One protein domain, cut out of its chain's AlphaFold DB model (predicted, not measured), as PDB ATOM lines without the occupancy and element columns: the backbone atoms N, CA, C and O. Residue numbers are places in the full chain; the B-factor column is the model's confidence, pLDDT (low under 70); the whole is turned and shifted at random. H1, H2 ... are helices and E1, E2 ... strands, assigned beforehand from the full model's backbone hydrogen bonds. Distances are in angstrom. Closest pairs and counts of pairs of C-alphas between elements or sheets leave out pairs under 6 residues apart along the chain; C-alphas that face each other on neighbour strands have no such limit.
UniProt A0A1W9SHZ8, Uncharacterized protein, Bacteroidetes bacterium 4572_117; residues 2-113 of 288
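What this domain is: This is residues 2 to 113 of the 288 residues of an uncharacterized protein of Bacteroidetes bacterium 4572_117 (UniProt A0A1W9SHZ8). The domain is a long, loose rod: the helix H3 runs through its middle section beside the two-stranded ribbon E3 and E4, and the small hairpin E1 and E2 makes one end. H2 and the long loop of residues 42 to 55 make the other end, while H4 and a second small hairpin, E5 and E6, lie near each other along one side. The printed part has 112 residues, with four named helices and six named strands in the order H1 E1 E2 E3 H2 E4 H3 H4 E5 E6; the strands form three separate antiparallel sheets of two. The class is mixed, helices and strands, with under half of the residues in named elements. The whole is loose, with a radius of gyration of the C-alphas of 16.4 A, and spans 56 by 27 by 18 A.

How they stand to each other: H1, residues 2 to 5, only just touches H3, residues 68 to 80, with 3 pairs of C-alphas within 8 A; H3 touches H1 with residues 71 to 75 alone, and the closest C-alphas of the two are those of Val 2 and Asp 75, 6.3 A apart. E1, residues 13 to 15, and E2, residues 21 to 23, form an antiparallel hairpin, with N 14 and O 22 2.8 A apart. E3, residues 29 to 33, is antiparallel to E4, residues 56 to 60, at 157 degrees; N 30 and O 59 are 2.9 A apart. The closest C-alphas of E3 and H3 are those of Leu 32 and Ala 78, 6.5 A. H2, residues 36 to 41, is apart from H3. H4, residues 91 to 96, is close to H3 but not clearly touching, about perpendicular at 76 degrees, with the C-alphas of Glu 70 and Met 93 closest at 7.8 A. E5, residues 103 to 106, and E6, residues 109 to 112, form a hairpin, with N 104 and O 111 2.9 A apart. The closest C-alphas of H4 and E6 are those of Pro 91 and Phe 110, 6.9 A. Residues 87 to 88 pair antiparallel with residues 110 to 111 of E6. Every O i to N i+4 pair is within hydrogen-bond range in H2, H3 and H4; H1 is too short for such a pair.

Where its parts are: H1 begins at C-alpha 2, (170.702, 149.647, 142.589). E3 is 13.6 A long and E4 13.5 A. H3 is 18.2 A long, from C-alpha 68 at (161.417, 153.374, 139.588). E6, 10.0 A long, ends at C-alpha 112, (175.969, 163.629, 130.139).

The domain as a whole: The two C-alphas farthest apart are those of Lys 18 and Gln 47, 56.5 A. The printed part has no cut. The link from H2 to E4 is long, with 14 residues. The mean pLDDT of the printed part is 90.5, and no printed residue is under 70.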
ATOM      1  N   VAL A   2     171.943 150.279 143.092       81.50
ATOM      2  CA  VAL A   2     170.702 149.647 142.589       81.50
ATOM      3  C   VAL A   2     170.568 148.188 143.046       81.50
ATOM      4  O   VAL A   2     169.500 147.784 143.490       81.50
ATOM      5  N   GLN A   3     171.669 147.432 143.060       84.62
ATOM      6  CA  GLN A   3     171.708 146.081 143.635       84.62
ATOM      7  C   GLN A   3     171.335 146.036 145.129       84.62
ATOM      8  O   GLN A   3     170.686 145.092 145.554       84.62
ATOM      9  N   PHE A   4     171.692 147.062 145.914       85.62
ATOM     10  CA  PHE A   4     171.307 147.165 147.329       85.62
ATOM     11  C   PHE A   4     169.798 147.386 147.467       85.62
ATOM     12  O   PHE A   4     169.143 146.688 148.226       85.62
ATOM     13  N   VAL A   5     169.237 148.310 146.682       85.44
ATOM     14  CA  VAL A   5     167.799 148.632 146.708       85.44
ATOM     15  C   VAL A   5     166.941 147.461 146.211       85.44
ATOM     16  O   VAL A   5     165.822 147.281 146.680       85.44
ATOM     17  N   LYS A   6     167.450 146.666 145.262       83.19
ATOM     18  CA  LYS A   6     166.780 145.468 144.728       83.19
ATOM     19  C   LYS A   6     166.947 144.227 145.621       83.19
ATOM     20  O   LYS A   6     166.354 143.197 145.308       83.19
ATOM     21  N   ASN A   7     167.758 144.285 146.679       85.62
ATOM     22  CA  ASN A   7     168.033 143.124 147.518       85.62
ATOM     23  C   ASN A   7     166.787 142.765 148.360       85.62
ATOM     24  O   ASN A   7     166.306 143.620 149.107       85.62
ATOM     25  N   PRO A   8     166.247 141.532 148.251       84.06
ATOM     26  CA  PRO A   8     165.069 141.109 149.012       84.06
ATOM     27  C   PRO A   8     165.357 140.844 150.500       84.06
ATOM     28  O   PRO A   8     164.433 140.540 151.254       84.06
ATOM     29  N   ASP A   9     166.619 140.909 150.933       87.69
ATOM     30  CA  ASP A   9     167.001 140.739 152.333       87.69
ATOM     31  C   ASP A   9     166.386 141.845 153.210       87.69
ATOM     32  O   ASP A   9     166.519 143.041 152.946       87.69
ATOM     33  N   ARG A  10     165.744 141.459 154.318       84.94
ATOM     34  CA  ARG A  10     165.134 142.412 155.260       84.94
ATOM     35  C   ARG A  10     166.152 143.367 155.881       84.94
ATOM     36  O   ARG A  10     165.777 144.457 156.294       84.94
ATOM     37  N   ARG A  11     167.437 142.996 155.926       85.38
ATOM     38  CA  ARG A  11     168.524 143.864 156.413       85.38
ATOM     39  C   ARG A  11     168.768 145.079 155.516       85.38
ATOM     40  O   ARG A  11     169.367 146.050 155.966       85.38
ATOM     41  N   THR A  12     168.314 145.039 154.262       84.94
ATOM     42  CA  THR A  12     168.391 146.161 153.312       84.94
ATOM     43  C   THR A  12     167.067 146.921 153.193       84.94
ATOM     44  O   THR A  12     166.893 147.726 152.280       84.94
ATOM     45  N   GLN A  13     166.139 146.699 154.128       86.62
ATOM     46  CA  GLN A  13     164.822 147.328 154.174       86.62
ATOM     47  C   GLN A  13     164.564 147.960 155.547       86.62
ATOM     48  O   GLN A  13     165.141 147.560 156.555       86.62
ATOM     49  N   VAL A  14     163.675 148.951 155.587       85.06
ATOM     50  CA  VAL A  14     163.220 149.600 156.822       85.06
ATOM     51  C   VAL A  14     161.756 149.257 157.044       85.06
ATOM     52  O   VAL A  14     160.948 149.334 156.120       85.06
ATOM     53  N   GLN A  15     161.404 148.885 158.272       85.62
ATOM     54  CA  GLN A  15     160.022 148.607 158.637       85.62
ATOM     55  C   GLN A  15     159.256 149.921 158.862       85.62
ATOM     56  O   GLN A  15     159.640 150.746 159.691       85.62
ATOM     57  N   ALA A  16     158.173 150.120 158.118       83.88
ATOM     58  CA  ALA A  16     157.242 151.226 158.282       83.88
ATOM     59  C   ALA A  16     156.257 150.965 159.434       83.88
ATOM     60  O   ALA A  16     156.067 149.832 159.880       83.88
ATOM     61  N   SER A  17     155.562 152.014 159.884       76.50
ATOM     62  CA  SER A  17     154.682 151.991 161.065       76.50
ATOM     63  C   SER A  17     153.548 150.954 161.018       76.50
ATOM     64  O   SER A  17     153.006 150.612 162.063       76.50
ATOM     65  N   LYS A  18     153.186 150.445 159.834       80.19
ATOM     66  CA  LYS A  18     152.148 149.411 159.640       80.19
ATOM     67  C   LYS A  18     152.708 147.998 159.410       80.19
ATOM     68  O   LYS A  18     151.973 147.111 158.997       80.19
ATOM     69  N   GLY A  19     154.003 147.780 159.650       79.19
ATOM     70  CA  GLY A  19     154.659 146.480 159.466       79.19
ATOM     71  C   GLY A  19     155.096 146.172 158.030       79.19
ATOM     72  O   GLY A  19     155.717 145.135 157.804       79.19
ATOM     73  N   GLU A  20     154.821 147.066 157.077       84.56
ATOM     74  CA  GLU A  20     155.353 147.003 155.713       84.56
ATOM     75  C   GLU A  20     156.867 147.240 155.710       84.56
ATOM     76  O   GLU A  20     157.372 148.055 156.479       84.56
ATOM     77  N   TYR A  21     157.593 146.560 154.828       84.12
ATOM     78  CA  TYR A  21     159.025 146.779 154.633       84.12
ATOM     79  C   TYR A  21     159.243 147.630 153.386       84.12
ATOM     80  O   TYR A  21     158.781 147.287 152.298       84.12
ATOM     81  N   LEU A  22     159.951 148.745 153.548       85.44
ATOM     82  CA  LEU A  22     160.268 149.684 152.481       85.44
ATOM     83  C   LEU A  22     161.756 149.614 152.148       85.44
ATOM     84  O   LEU A  22     162.612 149.586 153.034       85.44
ATOM     85  N   ASN A  23     162.072 149.637 150.854       87.50
ATOM     86  CA  ASN A  23     163.449 149.811 150.408       87.50
ATOM     87  C   ASN A  23     163.914 151.234 150.744       87.50
ATOM     88  O   ASN A  23     163.148 152.190 150.616       87.50
ATOM     89  N   PHE A  24     165.181 151.381 151.120       86.44
ATOM     90  CA  PHE A  24     165.772 152.682 151.421       86.44
ATOM     91  C   PHE A  24     167.078 152.895 150.657       86.44
ATOM     92  O   PHE A  24     167.698 151.957 150.151       86.44
ATOM     93  N   LEU A  25     167.502 154.155 150.573       86.38
ATOM     94  CA  LEU A  25     168.789 154.517 149.992       86.38
ATOM     95  C   LEU A  25     169.841 154.563 151.104       86.38
ATOM     96  O   LEU A  25     169.661 155.320 152.058       86.38
ATOM     97  N   PRO A  26     170.956 153.819 150.987       84.88
ATOM     98  CA  PRO A  26     171.984 153.780 152.028       84.88
ATOM     99  C   PRO A  26     172.729 155.117 152.175       84.88
ATOM    100  O   PRO A  26     173.395 155.355 153.176       84.88
ATOM    101  N   GLY A  27     172.617 156.003 151.183       88.81
ATOM    102  CA  GLY A  27     173.166 157.349 151.213       88.81
ATOM    103  C   GLY A  27     172.722 158.162 150.001       88.81
ATOM    104  O   GLY A  27     172.233 157.616 149.014       88.81
ATOM    105  N   LYS A  28     172.902 159.483 150.089       91.25
ATOM    106  CA  LYS A  28     172.573 160.427 149.007       91.25
ATOM    107  C   LYS A  28     173.769 160.832 148.152       91.25
ATOM    108  O   LYS A  28     173.571 161.288 147.033       91.25
ATOM    109  N   LYS A  29     174.989 160.698 148.682       94.12
ATOM    110  CA  LYS A  29     176.239 161.009 147.978       94.12
ATOM    111  C   LYS A  29     176.685 159.784 147.200       94.12
ATOM    112  O   LYS A  29     176.836 158.714 147.781       94.12
ATOM    113  N   LEU A  30     176.885 159.959 145.904       93.31
ATOM    114  CA  LEU A  30     177.189 158.884 144.976       93.31
ATOM    115  C   LEU A  30     178.381 159.265 144.113       93.31
ATOM    116  O   LEU A  30     178.623 160.446 143.852       93.31
ATOM    117  N   SER A  31     179.087 158.244 143.643       94.81
ATOM    118  CA  SER A  31     180.111 158.380 142.621       94.81
ATOM    119  C   SER A  31     179.823 157.448 141.450       94.81
ATOM    120  O   SER A  31     179.248 156.369 141.610       94.81
ATOM    121  N   LEU A  32     180.206 157.890 140.257       95.44
ATOM    122  CA  LEU A  32     180.173 157.105 139.030       95.44
ATOM    123  C   LEU A  32     181.582 157.092 138.445       95.44
ATOM    124  O   LEU A  32     182.119 158.148 138.113       95.44
ATOM    125  N   ALA A  33     182.167 155.902 138.315       96.56
ATOM    126  CA  ALA A  33     183.467 155.733 137.682       96.56
ATOM    127  C   ALA A  33     183.414 156.152 136.205       96.56
ATOM    128  O   ALA A  33     182.419 155.934 135.506       96.56
ATOM    129  N   VAL A  34     184.501 156.747 135.728       96.94
ATOM    130  CA  VAL A  34     184.643 157.200 134.347       96.94
ATOM    131  C   VAL A  34     185.697 156.360 133.653       96.94
ATOM    132  O   VAL A  34     186.864 156.336 134.040       96.94
ATOM    133  N   ASN A  35     185.283 155.676 132.591       96.81
ATOM    134  CA  ASN A  35     186.216 155.019 131.693       96.81
ATOM    135  C   ASN A  35     186.677 156.039 130.651       96.81
ATOM    136  O   ASN A  35     185.956 156.333 129.698       96.81
ATOM    137  N   ALA A  36     187.874 156.589 130.859       94.88
ATOM    138  CA  ALA A  36     188.408 157.651 130.014       94.88
ATOM    139  C   ALA A  36     188.553 157.237 128.543       94.88
ATOM    140  O   ALA A  36     188.357 158.057 127.653       94.88
ATOM    141  N   GLU A  37     188.861 155.969 128.276       95.19
ATOM    142  CA  GLU A  37     189.034 155.463 126.914       95.19
ATOM    143  C   GLU A  37     187.708 155.392 126.160       95.19
ATOM    144  O   GLU A  37     187.580 155.983 125.088       95.19
ATOM    145  N   ASN A  38     186.690 154.769 126.758       96.25
ATOM    146  CA  ASN A  38     185.351 154.721 126.172       96.25
ATOM    147  C   ASN A  38     184.770 156.131 125.998       96.25
ATOM    148  O   ASN A  38     184.208 156.444 124.948       96.25
ATOM    149  N   PHE A  39     184.967 157.007 126.991       94.38
ATOM    150  CA  PHE A  39     184.515 158.393 126.918       94.38
ATOM    151  C   PHE A  39     185.149 159.153 125.743       94.38
ATOM    152  O   PHE A  39     184.425 159.814 124.995       94.38
ATOM    153  N   ILE A  40     186.470 159.050 125.560       92.44
ATOM    154  CA  ILE A  40     187.184 159.717 124.461       92.44
ATOM    155  C   ILE A  40     186.750 159.148 123.114       92.44
ATOM    156  O   ILE A  40     186.466 159.922 122.203       92.44
ATOM    157  N   ASN A  41     186.616 157.825 122.994       92.50
ATOM    158  CA  ASN A  41     186.159 157.188 121.757       92.50
ATOM    159  C   ASN A  41     184.768 157.689 121.341       92.50
ATOM    160  O   ASN A  41     184.544 157.995 120.172       92.50
ATOM    161  N   GLY A  42     183.848 157.845 122.299       90.00
ATOM    162  CA  GLY A  42     182.514 158.399 122.052       90.00
ATOM    163  C   GLY A  42     182.459 159.927 121.920       90.00
ATOM    164  O   GLY A  42     181.398 160.466 121.601       90.00
ATOM    165  N   SER A  43     183.553 160.640 122.200       89.62
ATOM    166  CA  SER A  43     183.606 162.112 122.262       89.62
ATOM    167  C   SER A  43     184.848 162.663 121.555       89.62
ATOM    168  O   SER A  43     185.436 163.652 121.990       89.62
ATOM    169  N   SER A  44     185.264 162.013 120.467       86.62
ATOM    170  CA  SER A  44     186.513 162.308 119.751       86.62
ATOM    171  C   SER A  44     186.617 163.766 119.291       86.62
ATOM    172  O   SER A  44     187.708 164.335 119.263       86.62
ATOM    173  N   TYR A  45     185.475 164.401 119.018       88.00
ATOM    174  CA  TYR A  45     185.388 165.809 118.645       88.00
ATOM    175  C   TYR A  45     185.869 166.774 119.744       88.00
ATOM    176  O   TYR A  45     186.242 167.895 119.423       88.00
ATOM    177  N   LEU A  46     185.889 166.377 121.025       87.19
ATOM    178  CA  LEU A  46     186.321 167.248 122.126       87.19
ATOM    179  C   LEU A  46     187.842 167.466 122.162       87.19
ATOM    180  O   LEU A  46     188.298 168.423 122.783       87.19
ATOM    181  N   GLN A  47     188.628 166.600 121.509       84.50
ATOM    182  CA  GLN A  47     190.098 166.675 121.475       84.50
ATOM    183  C   GLN A  47     190.757 166.742 122.873       84.50
ATOM    184  O   GLN A  47     191.779 167.400 123.065       84.50
ATOM    185  N   ILE A  48     190.172 166.068 123.867       85.56
ATOM    186  CA  ILE A  48     190.666 166.052 125.253       85.56
ATOM    187  C   ILE A  48     191.687 164.921 125.437       85.56
ATOM    188  O   ILE A  48     191.522 163.826 124.893       85.56
ATOM    189  N   LYS A  49     192.740 165.155 126.232       87.94
ATOM    190  CA  LYS A  49     193.721 164.116 126.577       87.94
ATOM    191  C   LYS A  49     193.161 163.174 127.641       87.94
ATOM    192  O   LYS A  49     192.459 163.597 128.553       87.94
ATOM    193  N   LYS A  50     193.568 161.900 127.603       89.00
ATOM    194  CA  LYS A  50     193.184 160.889 128.612       89.00
ATOM    195  C   LYS A  50     193.529 161.303 130.048       89.00
ATOM    196  O   LYS A  50     192.782 160.953 130.953       89.00
ATOM    197  N   SER A  51     194.605 162.070 130.241       90.06
ATOM    198  CA  SER A  51     195.019 162.623 131.542       90.06
ATOM    199  C   SER A  51     194.035 163.627 132.135       90.06
ATOM    200  O   SER A  51     194.005 163.794 133.350       90.06
ATOM    201  N   ASP A  52     193.254 164.292 131.286       88.69
ATOM    202  CA  ASP A  52     192.390 165.403 131.686       88.69
ATOM    203  C   ASP A  52     190.966 164.907 131.995       88.69
ATOM    204  O   ASP A  52     190.140 165.653 132.520       88.69
ATOM    205  N   VAL A  53     190.678 163.632 131.699       92.19
ATOM    206  CA  VAL A  53     189.407 162.987 132.027       92.19
ATOM    207  C   VAL A  53     189.422 162.562 133.498       92.19
ATOM    208  O   VAL A  53     190.292 161.782 133.894       92.19
ATOM    209  N   PRO A  54     188.466 163.019 134.329       93.81
ATOM    210  CA  PRO A  54     188.421 162.622 135.729       93.81
ATOM    211  C   PRO A  54     188.139 161.125 135.842       93.81
ATOM    212  O   PRO A  54     187.417 160.566 135.024       93.81
ATOM    213  N   SER A  55     188.665 160.474 136.879       96.00
ATOM    214  CA  SER A  55     188.459 159.036 137.115       96.00
ATOM    215  C   SER A  55     187.047 158.690 137.597       96.00
ATOM    216  O   SER A  55     186.610 157.545 137.475       96.00
ATOM    217  N   GLN A  56     186.323 159.664 138.149       96.50
ATOM    218  CA  GLN A  56     184.940 159.528 138.591       96.50
ATOM    219  C   GLN A  56     184.240 160.887 138.623       96.50
ATOM    220  O   GLN A  56     184.883 161.918 138.831       96.50
ATOM    221  N   ILE A  57     182.914 160.878 138.501       95.94
ATOM    222  CA  ILE A  57     182.071 162.024 138.851       95.94
ATOM    223  C   ILE A  57     181.395 161.790 140.194       95.94
ATOM    224  O   ILE A  57     180.982 160.674 140.503       95.94
ATOM    225  N   ASN A  58     181.257 162.858 140.976       95.75
ATOM    226  CA  ASN A  58     180.595 162.835 142.275       95.75
ATOM    227  C   ASN A  58     179.328 163.682 142.217       95.75
ATOM    228  O   ASN A  58     179.354 164.820 141.737       95.75
ATOM    229  N   PHE A  59     178.230 163.144 142.727       95.31
ATOM    230  CA  PHE A  59     176.937 163.813 142.715       95.31
ATOM    231  C   PHE A  59     176.117 163.460 143.953       95.31
ATOM    232  O   PHE A  59     176.485 162.599 144.755       95.31
ATOM    233  N   SER A  60     175.035 164.199 144.174       94.50
ATOM    234  CA  SER A  60     174.158 163.981 145.321       94.50
ATOM    235  C   SER A  60     172.701 164.038 144.907       94.50
ATOM    236  O   SER A  60     172.276 165.005 144.281       94.50
ATOM    237  N   ILE A  61     171.938 163.019 145.296       92.81
ATOM    238  CA  ILE A  61     170.488 163.002 145.113       92.81
ATOM    239  C   ILE A  61     169.878 164.018 146.080       92.81
ATOM    240  O   ILE A  61     170.136 163.974 147.286       92.81
ATOM    241  N   SER A  62     169.063 164.932 145.562       86.19
ATOM    242  CA  SER A  62     168.402 165.961 146.373       86.19
ATOM    243  C   SER A  62     167.230 165.376 147.176       86.19
ATOM    244  O   SER A  62     167.045 165.687 148.358       86.19
ATOM    245  N   LYS A  63     166.486 164.451 146.566       88.00
ATOM    246  CA  LYS A  63     165.278 163.823 147.116       88.00
ATOM    247  C   LYS A  63     165.561 162.846 148.264       88.00
ATOM    248  O   LYS A  63     166.680 162.378 148.472       88.00
ATOM    249  N   ASN A  64     164.518 162.556 149.045       85.12
ATOM    250  CA  ASN A  64     164.529 161.525 150.098       85.12
ATOM    251  C   ASN A  64     164.102 160.143 149.584       85.12
ATOM    252  O   ASN A  64     164.238 159.155 150.297       85.12
ATOM    253  N   TYR A  65     163.583 160.079 148.360       86.75
ATOM    254  CA  TYR A  65     163.160 158.859 147.693       86.75
ATOM    255  C   TYR A  65     163.584 158.918 146.225       86.75
ATOM    256  O   TYR A  65     163.803 160.007 145.693       86.75
ATOM    257  N   LEU A  66     163.674 157.750 145.592       89.88
ATOM    258  CA  LEU A  66     163.793 157.623 144.144       89.88
ATOM    259  C   LEU A  66     162.602 156.830 143.612       89.88
ATOM    260  O   LEU A  66     162.222 155.811 144.194       89.88
ATOM    261  N   SER A  67     162.022 157.288 142.512       90.88
ATOM    262  CA  SER A  67     161.038 156.530 141.751       90.88
ATOM    263  C   SER A  67     161.713 155.424 140.926       90.88
ATOM    264  O   SER A  67     162.941 155.308 140.843       90.88
ATOM    265  N   ARG A  68     160.903 154.534 140.339       89.00
ATOM    266  CA  ARG A  68     161.417 153.374 139.588       89.00
ATOM    267  C   ARG A  68     162.160 153.786 138.317       89.00
ATOM    268  O   ARG A  68     163.168 153.171 137.986       89.00
ATOM    269  N   ASP A  69     161.669 154.805 137.626       91.31
ATOM    270  CA  ASP A  69     162.283 155.398 136.439       91.31
ATOM    271  C   ASP A  69     163.631 156.060 136.763       91.31
ATOM    272  O   ASP A  69     164.614 155.800 136.072       91.31
ATOM    273  N   GLU A  70     163.734 156.798 137.872       92.44
ATOM    274  CA  GLU A  70     165.005 157.380 138.328       92.44
ATOM    275  C   GLU A  70     166.049 156.303 138.661       92.44
ATOM    276  O   GLU A  70     167.214 156.406 138.269       92.44
ATOM    277  N   LEU A  71     165.632 155.233 139.350       91.38
ATOM    278  CA  LEU A  71     166.500 154.087 139.631       91.38
ATOM    279  C   LEU A  71     166.969 153.398 138.349       91.38
ATOM    280  O   LEU A  71     168.131 153.003 138.273       91.38
ATOM    281  N   LEU A  72     166.088 153.257 137.354       91.69
ATOM    282  CA  LEU A  72     166.428 152.659 136.065       91.69
ATOM    283  C   LEU A  72     167.469 153.502 135.320       91.69
ATOM    284  O   LEU A  72     168.437 152.949 134.810       91.69
ATOM    285  N   ILE A  73     167.315 154.828 135.308       93.50
ATOM    286  CA  ILE A  73     168.278 155.742 134.678       93.50
ATOM    287  C   ILE A  73     169.649 155.627 135.345       93.50
ATOM    288  O   ILE A  73     170.659 155.480 134.656       93.50
ATOM    289  N   LEU A  74     169.697 155.633 136.680       93.25
ATOM    290  CA  LEU A  74     170.948 155.452 137.420       93.25
ATOM    291  C   LEU A  74     171.592 154.086 137.137       93.25
ATOM    292  O   LEU A  74     172.810 154.014 136.989       93.25
ATOM    293  N   ASP A  75     170.794 153.017 137.027       93.38
ATOM    294  CA  ASP A  75     171.270 151.674 136.667       93.38
ATOM    295  C   ASP A  75     171.858 151.660 135.248       93.38
ATOM    296  O   ASP A  75     172.967 151.172 135.037       93.38
ATOM    297  N   MET A  76     171.160 152.253 134.275       94.12
ATOM    298  CA  MET A  76     171.629 152.351 132.890       94.12
ATOM    299  C   MET A  76     172.950 153.118 132.798       94.12
ATOM    300  O   MET A  76     173.887 152.647 132.156       94.12
ATOM    301  N   ILE A  77     173.053 154.269 133.467       95.06
ATOM    302  CA  ILE A  77     174.272 155.086 133.476       95.06
ATOM    303  C   ILE A  77     175.430 154.320 134.129       95.06
ATOM    304  O   ILE A  77     176.529 154.286 133.573       95.06
ATOM    305  N   ALA A  78     175.185 153.669 135.270       93.00
ATOM    306  CA  ALA A  78     176.206 152.925 136.004       93.00
ATOM    307  C   ALA A  78     176.756 151.722 135.222       93.00
ATOM    308  O   ALA A  78     177.950 151.444 135.298       93.00
ATOM    309  N   ASN A  79     175.911 151.028 134.454       94.25
ATOM    310  CA  ASN A  79     176.305 149.830 133.705       94.25
ATOM    311  C   ASN A  79     176.768 150.116 132.264       94.25
ATOM    312  O   ASN A  79     177.327 149.238 131.616       94.25
ATOM    313  N   ASN A  80     176.578 151.334 131.748       94.56
ATOM    314  CA  ASN A  80     177.003 151.715 130.397       94.56
ATOM    315  C   ASN A  80     178.534 151.802 130.242       94.56
ATOM    316  O   ASN A  80     179.044 151.700 129.128       94.56
ATOM    317  N   ASN A  81     179.280 152.020 131.336       95.44
ATOM    318  CA  ASN A  81     180.746 152.162 131.328       95.44
ATOM    319  C   ASN A  81     181.258 153.150 130.253       95.44
ATOM    320  O   ASN A  81     182.295 152.929 129.625       95.44
ATOM    321  N   TRP A  82     180.491 154.216 130.002       96.19
ATOM    322  CA  TRP A  82     180.760 155.243 128.987       96.19
ATOM    323  C   TRP A  82     180.906 154.726 127.546       96.19
ATOM    324  O   TRP A  82     181.420 155.444 126.696       96.19
ATOM    325  N   GLN A  83     180.442 153.507 127.246       95.75
ATOM    326  CA  GLN A  83     180.514 152.925 125.899       95.75
ATOM    327  C   GLN A  83     179.583 153.629 124.910       95.75
ATOM    328  O   GLN A  83     179.906 153.746 123.731       95.75
ATOM    329  N   ARG A  84     178.420 154.090 125.383       94.25
ATOM    330  CA  ARG A  84     177.475 154.885 124.594       94.25
ATOM    331  C   ARG A  84     177.285 156.269 125.212       94.25
ATOM    332  O   ARG A  84     177.138 156.367 126.431       94.25
ATOM    333  N   PRO A  85     177.242 157.339 124.407       94.19
ATOM    334  CA  PRO A  85     176.799 158.642 124.882       94.19
ATOM    335  C   PRO A  85     175.386 158.572 125.480       94.19
ATOM    336  O   PRO A  85     174.496 157.946 124.904       94.19
ATOM    337  N   VAL A  86     175.171 159.224 126.625       95.38
ATOM    338  CA  VAL A  86     173.851 159.323 127.264       95.38
ATOM    339  C   VAL A  86     173.294 160.713 126.998       95.38
ATOM    340  O   VAL A  86     173.889 161.704 127.425       95.38
ATOM    341  N   TYR A  87     172.153 160.774 126.312       95.12
ATOM    342  CA  TYR A  87     171.449 162.013 125.994       95.12
ATOM    343  C   TYR A  87     170.060 162.052 126.635       95.12
ATOM    344  O   TYR A  87     169.422 161.019 126.831       95.12
ATOM    345  N   THR A  88     169.571 163.257 126.911       93.56
ATOM    346  CA  THR A  88     168.200 163.518 127.351       93.56
ATOM    347  C   THR A  88     167.658 164.795 126.716       93.56
ATOM    348  O   THR A  88     168.396 165.745 126.463       93.56
ATOM    349  N   ILE A  89     166.346 164.834 126.493       90.81
ATOM    350  CA  ILE A  89     165.605 166.062 126.162       90.81
ATOM    351  C   ILE A  89     165.041 166.751 127.411       90.81
ATOM    352  O   ILE A  89     164.516 167.857 127.327       90.81
ATOM    353  N   TYR A  90     165.134 166.100 128.574       88.50
ATOM    354  CA  TYR A  90     164.486 166.525 129.808       88.50
ATOM    355  C   TYR A  90     165.511 166.644 130.953       88.50
ATOM    356  O   TYR A  90     165.641 165.737 131.778       88.50
ATOM    357  N   PRO A  91     166.274 167.754 131.012       90.06
ATOM    358  CA  PRO A  91     167.335 167.936 132.005       90.06
ATOM    359  C   PRO A  91     166.818 167.989 133.453       90.06
ATOM    360  O   PRO A  91     167.547 167.624 134.371       90.06
ATOM    361  N   ALA A  92     165.554 168.376 133.665       89.19
ATOM    362  CA  ALA A  92     164.934 168.429 134.992       89.19
ATOM    363  C   ALA A  92     164.940 167.064 135.704       89.19
ATOM    364  O   ALA A  92     165.259 166.983 136.884       89.19
ATOM    365  N   MET A  93     164.715 165.966 134.978       89.25
ATOM    366  CA  MET A  93     164.796 164.615 135.549       89.25
ATOM    367  C   MET A  93     166.210 164.269 136.038       89.25
ATOM    368  O   MET A  93     166.377 163.613 137.061       89.25
ATOM    369  N   PHE A  94     167.251 164.761 135.361       93.69
ATOM    370  CA  PHE A  94     168.633 164.579 135.812       93.69
ATOM    371  C   PHE A  94     168.967 165.461 137.022       93.69
ATOM    372  O   PHE A  94     169.849 165.114 137.806       93.69
ATOM    373  N   GLN A  95     168.261 166.579 137.212       91.88
ATOM    374  CA  GLN A  95     168.391 167.426 138.400       91.88
ATOM    375  C   GLN A  95     167.916 166.703 139.663       91.88
ATOM    376  O   GLN A  95     168.575 166.785 140.700       91.88
ATOM    377  N   GLU A  96     166.821 165.948 139.573       90.00
ATOM    378  CA  GLU A  96     166.268 165.188 140.700       90.00
ATOM    379  C   GLU A  96     167.239 164.113 141.215       90.00
ATOM    380  O   GLU A  96     167.397 163.937 142.428       90.00
ATOM    381  N   ILE A  97     167.987 163.481 140.306       93.00
ATOM    382  CA  ILE A  97     169.015 162.476 140.625       93.00
ATOM    383  C   ILE A  97     170.426 163.062 140.814       93.00
ATOM    384  O   ILE A  97     171.377 162.308 141.020       93.00
ATOM    385  N   GLY A  98     170.583 164.391 140.774       93.69
ATOM    386  CA  GLY A  98     171.841 165.088 141.079       93.69
ATOM    387  C   GLY A  98     172.852 165.204 139.934       93.69
ATOM    388  O   GLY A  98     173.985 165.620 140.167       93.69
ATOM    389  N   LEU A  99     172.476 164.851 138.705       95.44
ATOM    390  CA  LEU A  99     173.359 164.832 137.532       95.44
ATOM    391  C   LEU A  99     173.222 166.057 136.613       95.44
ATOM    392  O   LEU A  99     173.953 166.147 135.631       95.44
ATOM    393  N   ALA A 100     172.332 167.011 136.914       93.31
ATOM    394  CA  ALA A 100     172.110 168.189 136.064       93.31
ATOM    395  C   ALA A 100     173.380 169.016 135.798       93.31
ATOM    396  O   ALA A 100     173.584 169.452 134.670       93.31
ATOM    397  N   ASP A 101     174.264 169.168 136.790       93.00
ATOM    398  CA  ASP A 101     175.539 169.886 136.627       93.00
ATOM    399  C   ASP A 101     176.430 169.281 135.534       93.00
ATOM    400  O   ASP A 101     177.282 169.973 134.988       93.00
ATOM    401  N   TYR A 102     176.259 167.993 135.234       94.56
ATOM    402  CA  TYR A 102     177.042 167.235 134.260       94.56
ATOM    403  C   TYR A 102     176.364 167.156 132.887       94.56
ATOM    404  O   TYR A 102     176.882 166.500 131.982       94.56
ATOM    405  N   LEU A 103     175.203 167.797 132.719       94.19
ATOM    406  CA  LEU A 103     174.527 167.902 131.435       94.19
ATOM    407  C   LEU A 103     175.035 169.114 130.653       94.19
ATOM    408  O   LEU A 103     174.939 170.258 131.100       94.19
ATOM    409  N   HIS A 104     175.513 168.848 129.443       91.56
ATOM    410  CA  HIS A 104     175.956 169.853 128.481       91.56
ATOM    411  C   HIS A 104     174.999 169.860 127.304       91.56
ATOM    412  O   HIS A 104     174.619 168.797 126.810       91.56
ATOM    413  N   ARG A 105     174.587 171.045 126.851       89.38
ATOM    414  CA  ARG A 105     173.766 171.142 125.644       89.38
ATOM    415  C   ARG A 105     174.623 170.785 124.432       89.38
ATOM    416  O   ARG A 105     175.654 171.403 124.206       89.38
ATOM    417  N   GLU A 106     174.174 169.810 123.657       89.50
ATOM    418  CA  GLU A 106     174.799 169.376 122.413       89.50
ATOM    419  C   GLU A 106     173.715 169.390 121.330       89.50
ATOM    420  O   GLU A 106     172.965 168.429 121.134       89.50
ATOM    421  N   GLY A 107     173.557 170.554 120.694       88.50
ATOM    422  CA  GLY A 107     172.442 170.801 119.787       88.50
ATOM    423  C   GLY A 107     171.086 170.774 120.508       88.50
ATOM    424  O   GLY A 107     170.895 171.441 121.527       88.50
ATOM    425  N   MET A 108     170.123 170.015 119.974       88.69
ATOM    426  CA  MET A 108     168.764 169.917 120.537       88.69
ATOM    427  C   MET A 108     168.690 169.090 121.830       88.69
ATOM    428  O   MET A 108     167.658 169.092 122.504       88.69
ATOM    429  N   LEU A 109     169.752 168.354 122.155       91.44
ATOM    430  CA  LEU A 109     169.792 167.395 123.252       91.44
ATOM    431  C   LEU A 109     170.743 167.873 124.351       91.44
ATOM    432  O   LEU A 109     171.604 168.725 124.138       91.44
ATOM    433  N   PHE A 110     170.617 167.283 125.533       93.12
ATOM    434  CA  PHE A 110     171.592 167.419 126.607       93.12
ATOM    435  C   PHE A 110     172.347 166.112 126.776       93.12
ATOM    436  O   PHE A 110     171.728 165.069 126.984       93.12
ATOM    437  N   ARG A 111     173.673 166.163 126.707       94.38
ATOM    438  CA  ARG A 111     174.560 165.017 126.889       94.38
ATOM    439  C   ARG A 111     175.152 165.009 128.290       94.38
ATOM    440  O   ARG A 111     175.610 166.041 128.774       94.38
ATOM    441  N   LEU A 112     175.209 163.836 128.910       95.31
ATOM    442  CA  LEU A 112     175.969 163.629 130.139       95.31
ATOM    443  C   LEU A 112     177.470 163.560 129.822       95.31
ATOM    444  O   LEU A 112     177.912 162.656 129.109       95.31
ATOM    445  N   LEU A 113     178.252 164.490 130.370       94.56
ATOM    446  CA  LEU A 113     179.715 164.500 130.292       94.56
ATOM    447  C   LEU A 113     180.327 164.319 131.688       94.56
ATOM    448  O   LEU A 113     179.701 164.664 132.686       94.56
TER     449      LEU A 113